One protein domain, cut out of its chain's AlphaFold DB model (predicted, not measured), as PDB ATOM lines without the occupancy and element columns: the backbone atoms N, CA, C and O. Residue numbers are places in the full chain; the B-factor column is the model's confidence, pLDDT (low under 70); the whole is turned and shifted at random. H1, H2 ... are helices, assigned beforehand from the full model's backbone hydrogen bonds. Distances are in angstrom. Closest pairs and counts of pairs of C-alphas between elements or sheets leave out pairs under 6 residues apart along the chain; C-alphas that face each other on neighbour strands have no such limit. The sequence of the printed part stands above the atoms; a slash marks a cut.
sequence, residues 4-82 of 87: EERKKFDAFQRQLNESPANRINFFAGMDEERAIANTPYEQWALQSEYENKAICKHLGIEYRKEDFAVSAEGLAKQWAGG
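Overview. This is residues 4 to 82 of the 87 residues of an uncharacterized protein of Bacteroides clarus (UniProt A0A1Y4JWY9). One long helix, H3, has H1 crossing it steeply near its last residues, 55 to 59, while H2 turns off from the end of H1 to make a corner with it near the same part of H3. The other end of H3 reaches away from this three-helix head, the long link of residues 29 to 39 runs out to its first residue, and after H3 the backbone folds back and the printed part ends in an arm, residues 69 to 82 with H4, that sticks out free of the rest. The printed part has 79 residues with four named helices, in the order H1, H2, H3, H4, and no named strand; its class is all helix. It is loose, with a radius of gyration of the C-alphas of 14.4 A, and spans 42 by 35 by 24 A.

Arrangement. H3, residues 40 to 59, is the longest helix. H1, residues 4 to 18, touches it with residues 8 to 13 alone, and H3 meets that touch with residues 55 to 59 alone; the closest C-alphas are those of Phe 9 and Ile 55, 7.0 A apart. H1 and H3 stand at a steep tilt of 62 degrees and run opposite ways. H2, residues 20 to 28, is close to H3 but not clearly touching, the closest C-alphas being those of Phe 27 and Ala 54, 7.8 A apart. The lines of H2 and H3 are about perpendicular, at 83 degrees. H1 and H2 only just touch, with 3 pairs of C-alphas within 8 A, and touch only at the corner by their link; H1 does so with residues 16 to 17 alone. Their closest C-alphas are those of Leu 16 and Arg 23, 4.8 A apart, and they stand at a steep tilt of 64 degrees, opposite ways. H4, residues 72 to 80, is apart from H1, H2 and H3. In H1, H2, H3 and H4 every O i to N i+4 pair is within hydrogen-bond range.

Along the chain. H3 measures 28.5 A from C-alpha 40 at (44.615, 26.537, 78.767) to C-alpha 59 at (18.230, 16.241, 82.171). H1 measures 21.2 A and begins at C-alpha 4, (16.235, 18.791, 93.224). H2 and H4 each measure 12.0 A, and H4 ends at C-alpha 80, (37.253, 30.422, 106.812).

Size, cuts and confidence. The C-alphas farthest apart, those of Asp 31 and Gly 81, are 43.1 A apart. Residues 17 to 22, of which 20 to 22 belong to H2, and residues 69 to 82, of which 72 to 80 belong to H4, stand free; the body without them spans 36 by 27 by 18 A. The link from H1 to H2 is tight, and those from H2 to H3 and from H3 to H4 are long, with 11 and 12 residues. The printed part has no cut. Its mean pLDDT is 84.5, with low confidence, under 70, at residues 31 to 34 and residue 70.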
ATOM      1  N   GLU A   4      16.445  20.133  93.779       90.19
ATOM      2  CA  GLU A   4      16.235  18.791  93.224       90.19
ATOM      3  C   GLU A   4      16.938  18.614  91.877       90.19
ATOM      4  O   GLU A   4      17.578  17.588  91.641       90.19
ATOM      5  N   GLU A   5      16.871  19.627  91.011       90.38
ATOM      6  CA  GLU A   5      17.611  19.658  89.748       90.38
ATOM      7  C   GLU A   5      19.118  19.602  89.991       90.38
ATOM      8  O   GLU A   5      19.811  18.840  89.320       90.38
ATOM      9  N   ARG A   6      19.620  20.318  91.009       89.00
ATOM     10  CA  ARG A   6      21.039  20.276  91.370       89.00
ATOM     11  C   ARG A   6      21.479  18.892  91.832       89.00
ATOM     12  O   ARG A   6      22.494  18.392  91.362       89.00
ATOM     13  N   LYS A   7      20.684  18.221  92.671       90.62
ATOM     14  CA  LYS A   7      20.970  16.836  93.088       90.62
ATOM     15  C   LYS A   7      21.015  15.873  91.901       90.62
ATOM     16  O   LYS A   7      21.892  15.015  91.852       90.62
ATOM     17  N   LYS A   8      20.085  16.005  90.946       92.25
ATOM     18  CA  LYS A   8      20.070  15.187  89.720       92.25
ATOM     19  C   LYS A   8      21.289  15.466  88.844       92.25
ATOM     20  O   LYS A   8      21.898  14.524  88.344       92.25
ATOM     21  N   PHE A   9      21.655  16.739  88.703       92.75
ATOM     22  CA  PHE A   9      22.848  17.167  87.981       92.75
ATOM     23  C   PHE A   9      24.115  16.546  88.581       92.75
ATOM     24  O   PHE A   9      24.841  15.848  87.876       92.75
ATOM     25  N   ASP A  10      24.334  16.724  89.886       91.31
ATOM     26  CA  ASP A  10      25.534  16.235  90.575       91.31
ATOM     27  C   ASP A  10      25.627  14.696  90.512       91.31
ATOM     28  O   ASP A  10      26.703  14.137  90.290       91.31
ATOM     29  N   ALA A  11      24.493  13.994  90.647       93.19
ATOM     30  CA  ALA A  11      24.435  12.536  90.528       93.19
ATOM     31  C   ALA A  11      24.805  12.050  89.116       93.19
ATOM     32  O   ALA A  11      25.591  11.111  88.971       93.19
ATOM     33  N   PHE A  12      24.283  12.701  88.075       91.94
ATOM     34  CA  PHE A  12      24.585  12.337  86.692       91.94
ATOM     35  C   PHE A  12      26.031  12.676  86.315       91.94
ATOM     36  O   PHE A  12      26.727  11.857  85.714       91.94
ATOM     37  N   GLN A  13      26.528  13.843  86.730       91.12
ATOM     38  CA  GLN A  13      27.924  14.223  86.533       91.12
ATOM     39  C   GLN A  13      28.873  13.212  87.191       91.12
ATOM     40  O   GLN A  13      29.869  12.807  86.588       91.12
ATOM     41  N   ARG A  14      28.544  12.750  88.404       92.25
ATOM     42  CA  ARG A  14      29.290  11.691  89.089       92.25
ATOM     43  C   ARG A  14      29.271  10.381  88.301       92.25
ATOM     44  O   ARG A  14      30.335   9.812  88.083       92.25
ATOM     45  N   GLN A  15      28.110   9.951  87.811       91.50
ATOM     46  CA  GLN A  15      27.982   8.741  86.993       91.50
ATOM     47  C   GLN A  15      28.828   8.806  85.708       91.50
ATOM     48  O   GLN A  15      29.431   7.806  85.310       91.50
ATOM     49  N   LEU A  16      28.901   9.976  85.061       90.38
ATOM     50  CA  LEU A  16      29.777  10.186  83.906       90.38
ATOM     51  C   LEU A  16      31.257  10.095  84.302       90.38
ATOM     52  O   LEU A  16      32.050   9.507  83.578       90.38
ATOM     53  N   ASN A  17      31.648  10.645  85.451       87.25
ATOM     54  CA  ASN A  17      33.044  10.619  85.899       87.25
ATOM     55  C   ASN A  17      33.500   9.240  86.399       87.25
ATOM     56  O   ASN A  17      34.677   8.911  86.279       87.25
ATOM     57  N   GLU A  18      32.586   8.426  86.923       92.12
ATOM     58  CA  GLU A  18      32.871   7.061  87.383       92.12
ATOM     59  C   GLU A  18      33.120   6.083  86.219       92.12
ATOM     60  O   GLU A  18      33.772   5.056  86.411       92.12
ATOM     61  N   SER A  19      32.654   6.395  85.002       90.50
ATOM     62  CA  SER A  19      32.863   5.561  83.812       90.50
ATOM     63  C   SER A  19      33.335   6.386  82.608       90.50
ATOM     64  O   SER A  19      32.522   7.029  81.934       90.50
ATOM     65  N   PRO A  20      34.633   6.307  82.251       86.00
ATOM     66  CA  PRO A  20      35.179   6.989  81.079       86.00
ATOM     67  C   PRO A  20      34.449   6.636  79.776       86.00
ATOM     68  O   PRO A  20      34.239   7.505  78.934       86.00
ATOM     69  N   ALA A  21      34.011   5.381  79.623       88.44
ATOM     70  CA  ALA A  21      33.268   4.936  78.446       88.44
ATOM     71  C   ALA A  21      31.889   5.609  78.350       88.44
ATOM     72  O   ALA A  21      31.509   6.081  77.279       88.44
ATOM     73  N   ASN A  22      31.165   5.718  79.470       87.94
ATOM     74  CA  ASN A  22      29.870   6.404  79.502       87.94
ATOM     75  C   ASN A  22      30.031   7.887  79.184       87.94
ATOM     76  O   ASN A  22      29.242   8.440  78.423       87.94
ATOM     77  N   ARG A  23      31.084   8.512  79.718       89.62
ATOM     78  CA  ARG A  23      31.422   9.907  79.439       89.62
ATOM     79  C   ARG A  23      31.673  10.147  77.956       89.62
ATOM     80  O   ARG A  23      31.079  11.053  77.379       89.62
ATOM     81  N   ILE A  24      32.520   9.325  77.337       87.94
ATOM     82  CA  ILE A  24      32.838   9.433  75.909       87.94
ATOM     83  C   ILE A  24      31.572   9.239  75.072       87.94
ATOM     84  O   ILE A  24      31.280  10.083  74.234       87.94
ATOM     85  N   ASN A  25      30.791   8.190  75.338       88.88
ATOM     86  CA  ASN A  25      29.567   7.907  74.584       88.88
ATOM     87  C   ASN A  25      28.525   9.025  74.720       88.88
ATOM     88  O   ASN A  25      27.895   9.398  73.734       88.88
ATOM     89  N   PHE A  26      28.366   9.585  75.922       89.00
ATOM     90  CA  PHE A  26      27.445  10.690  76.176       89.00
ATOM     91  C   PHE A  26      27.814  11.936  75.364       89.00
ATOM     92  O   PHE A  26      26.975  12.482  74.650       89.00
ATOM     93  N   PHE A  27      29.077  12.364  75.431       87.12
ATOM     94  CA  PHE A  27      29.526  13.563  74.721       87.12
ATOM     95  C   PHE A  27      29.733  13.341  73.217       87.12
ATOM     96  O   PHE A  27      29.668  14.304  72.465       87.12
ATOM     97  N   ALA A  28      29.946  12.106  72.757       84.06
ATOM     98  CA  ALA A  28      29.992  11.786  71.329       84.06
ATOM     99  C   ALA A  28      28.617  11.923  70.651       84.06
ATOM    100  O   ALA A  28      28.553  12.195  69.457       84.06
ATOM    101  N   GLY A  29      27.523  11.757  71.404       79.81
ATOM    102  CA  GLY A  29      26.156  11.959  70.914       79.81
ATOM    103  C   GLY A  29      25.682  13.417  70.915       79.81
ATOM    104  O   GLY A  29      24.529  13.675  70.575       79.81
ATOM    105  N   MET A  30      26.526  14.367  71.331       79.69
ATOM    106  CA  MET A  30      26.193  15.792  71.363       79.69
ATOM    107  C   MET A  30      26.586  16.463  70.047       79.69
ATOM    108  O   MET A  30      27.765  16.598  69.738       79.69
ATOM    109  N   ASP A  31      25.590  16.953  69.317       68.31
ATOM    110  CA  ASP A  31      25.756  17.689  68.054       68.31
ATOM    111  C   ASP A  31      26.058  19.188  68.303       68.31
ATOM    112  O   ASP A  31      25.459  20.085  67.713       68.31
ATOM    113  N   GLU A  32      26.914  19.479  69.290       68.75
ATOM    114  CA  GLU A  32      27.310  20.843  69.664       68.75
ATOM    115  C   GLU A  32      28.818  21.018  69.471       68.75
ATOM    116  O   GLU A  32      29.629  20.278  70.038       68.75
ATOM    117  N   GLU A  33      29.184  22.016  68.668       68.19
ATOM    118  CA  GLU A  33      30.567  22.368  68.372       68.19
ATOM    119  C   GLU A  33      31.232  22.995  69.606       68.19
ATOM    120  O   GLU A  33      30.667  23.871  70.271       68.19
ATOM    121  N   ARG A  34      32.438  22.530  69.949       67.50
ATOM    122  CA  ARG A  34      33.188  23.067  71.089       67.50
ATOM    123  C   ARG A  34      33.940  24.318  70.664       67.50
ATOM    124  O   ARG A  34      34.744  24.275  69.736       67.50
ATOM    125  N   ALA A  35      33.726  25.413  71.385       73.12
ATOM    126  CA  ALA A  35      34.536  26.610  71.220       73.12
ATOM    127  C   ALA A  35      35.997  26.322  71.609       73.12
ATOM    128  O   ALA A  35      36.267  25.663  72.614       73.12
ATOM    129  N   ILE A  36      36.939  26.836  70.816       74.00
ATOM    130  CA  ILE A  36      38.379  26.693  71.051       74.00
ATOM    131  C   ILE A  36      38.912  28.036  71.562       74.00
ATOM    132  O   ILE A  36      38.645  29.074  70.960       74.00
ATOM    133  N   ALA A  37      39.672  28.017  72.658       81.44
ATOM    134  CA  ALA A  37      40.348  29.199  73.194       81.44
ATOM    135  C   ALA A  37      41.870  29.122  73.040       81.44
ATOM    136  O   ALA A  37      42.437  28.048  72.840       81.44
ATOM    137  N   ASN A  38      42.530  30.276  73.166       80.19
ATOM    138  CA  ASN A  38      43.980  30.403  73.001       80.19
ATOM    139  C   ASN A  38      44.761  30.046  74.272       80.19
ATOM    140  O   ASN A  38      45.936  29.693  74.179       80.19
ATOM    141  N   THR A  39      44.135  30.129  75.452       87.62
ATOM    142  CA  THR A  39      44.793  29.803  76.723       87.62
ATOM    143  C   THR A  39      44.246  28.512  77.341       87.62
ATOM    144  O   THR A  39      43.052  28.228  77.219       87.62
ATOM    145  N   PRO A  40      45.077  27.738  78.067       82.56
ATOM    146  CA  PRO A  40      44.615  26.537  78.767       82.56
ATOM    147  C   PRO A  40      43.494  26.809  79.781       82.56
ATOM    148  O   PRO A  40      42.604  25.979  79.952       82.56
ATOM    149  N   TYR A  41      43.517  27.975  80.438       82.75
ATOM    150  CA  TYR A  41      42.493  28.363  81.411       82.75
ATOM    151  C   TYR A  41      41.141  28.624  80.743       82.75
ATOM    152  O   TYR A  41      40.122  28.081  81.166       82.75
ATOM    153  N   GLU A  42      41.129  29.407  79.665       83.50
ATOM    154  CA  GLU A  42      39.908  29.666  78.900       83.50
ATOM    155  C   GLU A  42      39.383  28.390  78.238       83.50
ATOM    156  O   GLU A  42      38.176  28.168  78.221       83.50
ATOM    157  N   GLN A  43      40.269  27.512  77.753       84.19
ATOM    158  CA  GLN A  43      39.864  26.211  77.216       84.19
ATOM    159  C   GLN A  43      39.183  25.350  78.281       84.19
ATOM    160  O   GLN A  43      38.135  24.766  78.013       84.19
ATOM    161  N   TRP A  44      39.741  25.289  79.493       84.81
ATOM    162  CA  TRP A  44      39.119  24.565  80.602       84.81
ATOM    163  C   TRP A  44      37.747  25.148  80.963       84.81
ATOM    164  O   TRP A  44      36.791  24.393  81.142       84.81
ATOM    165  N   ALA A  45      37.626  26.477  81.016       84.50
ATOM    166  CA  ALA A  45      36.361  27.143  81.311       84.50
ATOM    167  C   ALA A  45      35.298  26.848  80.239       84.50
ATOM    168  O   ALA A  45      34.181  26.464  80.578       84.50
ATOM    169  N   LEU A  46      35.656  26.941  78.954       85.62
ATOM    170  CA  LEU A  46      34.762  26.616  77.837       85.62
ATOM    171  C   LEU A  46      34.344  25.143  77.836       85.62
ATOM    172  O   LEU A  46      33.176  24.835  77.608       85.62
ATOM    173  N   GLN A  47      35.276  24.231  78.127       86.00
ATOM    174  CA  GLN A  47      34.977  22.806  78.250       86.00
ATOM    175  C   GLN A  47      34.007  22.548  79.413       86.00
ATOM    176  O   GLN A  47      33.044  21.806  79.246       86.00
ATOM    177  N   SER A  48      34.217  23.191  80.563       86.44
ATOM    178  CA  SER A  48      33.323  23.087  81.722       86.44
ATOM    179  C   SER A  48      31.917  23.612  81.407       86.44
ATOM    180  O   SER A  48      30.923  22.937  81.678       86.44
ATOM    181  N   GLU A  49      31.810  24.777  80.760       88.12
ATOM    182  CA  GLU A  49      30.521  25.338  80.336       88.12
ATOM    183  C   GLU A  49      29.791  24.423  79.341       88.12
ATOM    184  O   GLU A  49      28.595  24.168  79.502       88.12
ATOM    185  N   TYR A  50      30.509  23.885  78.350       88.75
ATOM    186  CA  TYR A  50      29.969  22.926  77.386       88.75
ATOM    187  C   TYR A  50      29.400  21.684  78.079       88.75
ATOM    188  O   TYR A  50      28.270  21.274  77.811       88.75
ATOM    189  N   GLU A  51      30.162  21.096  79.001       89.38
ATOM    190  CA  GLU A  51      29.743  19.892  79.713       89.38
ATOM    191  C   GLU A  51      28.516  20.138  80.589       89.38
ATOM    192  O   GLU A  51      27.560  19.361  80.542       89.38
ATOM    193  N   ASN A  52      28.506  21.242  81.339       90.19
ATOM    194  CA  ASN A  52      27.377  21.605  82.192       90.19
ATOM    195  C   ASN A  52      26.109  21.823  81.357       90.19
ATOM    196  O   ASN A  52      25.036  21.335  81.713       90.19
ATOM    197  N   LYS A  53      26.229  22.500  80.211       90.12
ATOM    198  CA  LYS A  53      25.109  22.732  79.295       90.12
ATOM    199  C   LYS A  53      24.576  21.428  78.698       90.12
ATOM    200  O   LYS A  53      23.362  21.223  78.682       90.12
ATOM    201  N   ALA A  54      25.460  20.532  78.260       89.94
ATOM    202  CA  ALA A  54      25.090  19.223  77.723       89.94
ATOM    203  C   ALA A  54      24.348  18.365  78.760       89.94
ATOM    204  O   ALA A  54      23.318  17.763  78.446       89.94
ATOM    205  N   ILE A  55      24.825  18.349  80.007       91.44
ATOM    206  CA  ILE A  55      24.166  17.636  81.108       91.44
ATOM    207  C   ILE A  55      22.797  18.257  81.415       91.44
ATOM    208  O   ILE A  55      21.810  17.527  81.490       91.44
ATOM    209  N   CYS A  56      22.699  19.586  81.533       91.38
ATOM    210  CA  CYS A  56      21.414  20.257  81.754       91.38
ATOM    211  C   CYS A  56      20.404  19.927  80.649       91.38
ATOM    212  O   CYS A  56      19.274  19.546  80.944       91.38
ATOM    213  N   LYS A  57      20.831  19.983  79.381       90.50
ATOM    214  CA  LYS A  57      20.000  19.632  78.222       90.50
ATOM    215  C   LYS A  57      19.517  18.183  78.286       90.50
ATOM    216  O   LYS A  57      18.342  17.929  78.042       90.50
ATOM    217  N   HIS A  58      20.393  17.245  78.646       90.62
ATOM    218  CA  HIS A  58      20.028  15.835  78.799       90.62
ATOM    219  C   HIS A  58      18.999  15.609  79.913       90.62
ATOM    220  O   HIS A  58      18.089  14.798  79.760       90.62
ATOM    221  N   LEU A  59      19.123  16.345  81.018       90.88
ATOM    222  CA  LEU A  59      18.230  16.241  82.171       90.88
ATOM    223  C   LEU A  59      16.944  17.076  82.032       90.88
ATOM    224  O   LEU A  59      16.097  17.021  82.922       90.88
ATOM    225  N   GLY A  60      16.789  17.845  80.946       91.00
ATOM    226  CA  GLY A  60      15.660  18.760  80.750       91.00
ATOM    227  C   GLY A  60      15.668  19.963  81.702       91.00
ATOM    228  O   GLY A  60      14.614  20.528  81.975       91.00
ATOM    229  N   ILE A  61      16.841  20.333  82.222       92.12
ATOM    230  CA  ILE A  61      17.040  21.448  83.153       92.12
ATOM    231  C   ILE A  61      17.413  22.699  82.357       92.12
ATOM    232  O   ILE A  61      18.246  22.651  81.447       92.12
ATOM    233  N   GLU A  62      16.838  23.841  82.724       90.75
ATOM    234  CA  GLU A  62      17.238  25.127  82.158       90.75
ATOM    235  C   GLU A  62      18.671  25.473  82.593       90.75
ATOM    236  O   GLU A  62      18.966  25.611  83.780       90.75
ATOM    237  N   TYR A  63      19.581  25.610  81.626       88.94
ATOM    238  CA  TYR A  63      20.950  26.029  81.907       88.94
ATOM    239  C   TYR A  63      21.007  27.539  82.154       88.94
ATOM    240  O   TYR A  63      20.731  28.328  81.249       88.94
ATOM    241  N   ARG A  64      21.448  27.944  83.349       88.69
ATOM    242  CA  ARG A  64      21.815  29.331  83.659       88.69
ATOM    243  C   ARG A  64      23.241  29.364  84.173       88.69
ATOM    244  O   ARG A  64      23.592  28.627  85.090       88.69
ATOM    245  N   LYS A  65      24.071  30.237  83.602       85.75
ATOM    246  CA  LYS A  65      25.493  30.352  83.969       85.75
ATOM    247  C   LYS A  65      25.686  30.648  85.462       85.75
ATOM    248  O   LYS A  65      26.623  30.149  86.075       85.75
ATOM    249  N   GLU A  66      24.774  31.420  86.046       84.75
ATOM    250  CA  GLU A  66      24.793  31.822  87.456       84.75
ATOM    251  C   GLU A  66      24.665  30.629  88.412       84.75
ATOM    252  O   GLU A  66      25.244  30.660  89.492       84.75
ATOM    253  N   ASP A  67      23.991  29.547  88.003       83.94
ATOM    254  CA  ASP A  67      23.844  28.330  88.818       83.94
ATOM    255  C   ASP A  67      25.175  27.568  88.995       83.94
ATOM    256  O   ASP A  67      25.319  26.726  89.889       83.94
ATOM    257  N   PHE A  68      26.157  27.854  88.137       82.56
ATOM    258  CA  PHE A  68      27.487  27.239  88.135       82.56
ATOM    259  C   PHE A  68      28.596  28.220  88.516       82.56
ATOM    260  O   PHE A  68      29.746  27.815  88.690       82.56
ATOM    261  N   ALA A  69      28.265  29.504  88.656       78.50
ATOM    262  CA  ALA A  69      29.211  30.517  89.075       78.50
ATOM    263  C   ALA A  69      29.567  30.297  90.547       78.50
ATOM    264  O   ALA A  69      28.726  30.388  91.442       78.50
ATOM    265  N   VAL A  70      30.839  30.014  90.808       67.69
ATOM    266  CA  VAL A  70      31.333  29.906  92.176       67.69
ATOM    267  C   VAL A  70      31.741  31.297  92.649       67.69
ATOM    268  O   VAL A  70      32.685  31.888  92.127       67.69
ATOM    269  N   SER A  71      31.027  31.836  93.639       70.25
ATOM    270  CA  SER A  71      31.428  33.087  94.287       70.25
ATOM    271  C   SER A  71      32.707  32.860  95.091       70.25
ATOM    272  O   SER A  71      32.721  32.065  96.034       70.25
ATOM    273  N   ALA A  72      33.773  33.586  94.746       70.62
ATOM    274  CA  ALA A  72      35.027  33.569  95.497       70.62
ATOM    275  C   ALA A  72      34.817  33.962  96.970       70.62
ATOM    276  O   ALA A  72      35.420  33.370  97.859       70.62
ATOM    277  N   GLU A  73      33.907  34.903  97.241       73.44
ATOM    278  CA  GLU A  73      33.534  35.298  98.603       73.44
ATOM    279  C   GLU A  73      32.813  34.161  99.345       73.44
ATOM    280  O   GLU A  73      33.070  33.919 100.523       73.44
ATOM    281  N   GLY A  74      31.937  33.428  98.649       73.50
ATOM    282  CA  GLY A  74      31.249  32.260  99.203       73.50
ATOM    283  C   GLY A  74      32.219  31.135  99.569       73.50
ATOM    284  O   GLY A  74      32.144  30.595 100.672       73.50
ATOM    285  N   LEU A  75      33.177  30.841  98.683       74.12
ATOM    286  CA  LEU A  75      34.252  29.883  98.954       74.12
ATOM    287  C   LEU A  75      35.125  30.322 100.125       74.12
ATOM    288  O   LEU A  75      35.390  29.523 101.020       74.12
ATOM    289  N   ALA A  76      35.538  31.592 100.147       78.00
ATOM    290  CA  ALA A  76      36.360  32.131 101.220       78.00
ATOM    291  C   ALA A  76      35.657  32.011 102.579       78.00
ATOM    292  O   ALA A  76      36.283  31.589 103.546       78.00
ATOM    293  N   LYS A  77      34.349  32.294 102.653       77.38
ATOM    294  CA  LYS A  77      33.553  32.112 103.880       77.38
ATOM    295  C   LYS A  77      33.446  30.645 104.295       77.38
ATOM    296  O   LYS A  77      33.590  30.343 105.476       77.38
ATOM    297  N   GLN A  78      33.227  29.734 103.346       79.31
ATOM    298  CA  GLN A  78      33.168  28.300 103.632       79.31
ATOM    299  C   GLN A  78      34.512  27.767 104.150       79.31
ATOM    300  O   GLN A  78      34.537  26.955 105.069       79.31
ATOM    301  N   TRP A  79      35.626  28.223 103.575       80.88
ATOM    302  CA  TRP A  79      36.966  27.822 104.005       80.88
ATOM    303  C   TRP A  79      37.340  28.448 105.348       80.88
ATOM    304  O   TRP A  79      37.865  27.751 106.212       80.88
ATOM    305  N   ALA A  80      37.012  29.725 105.553       80.88
ATOM    306  CA  ALA A  80      37.253  30.422 106.812       80.88
ATOM    307  C   ALA A  80      36.475  29.795 107.979       80.88
ATOM    308  O   ALA A  80      37.022  29.676 109.066       80.88
ATOM    309  N   GLY A  81      35.243  29.326 107.751       76.94
ATOM    310  CA  GLY A  81      34.451  28.633 108.776       76.94
ATOM    311  C   GLY A  81      34.991  27.257 109.192       76.94
ATOM    312  O   GLY A  81      34.489  26.682 110.153       76.94
ATOM    313  N   GLY A  82      35.978  26.714 108.471       77.69
ATOM    314  CA  GLY A  82      36.684  25.480 108.826       77.69
ATOM    315  C   GLY A  82      38.060  25.707 109.455       77.69
ATOM    316  O   GLY A  82      38.730  24.729 109.788       77.69
TER     317      GLY A  82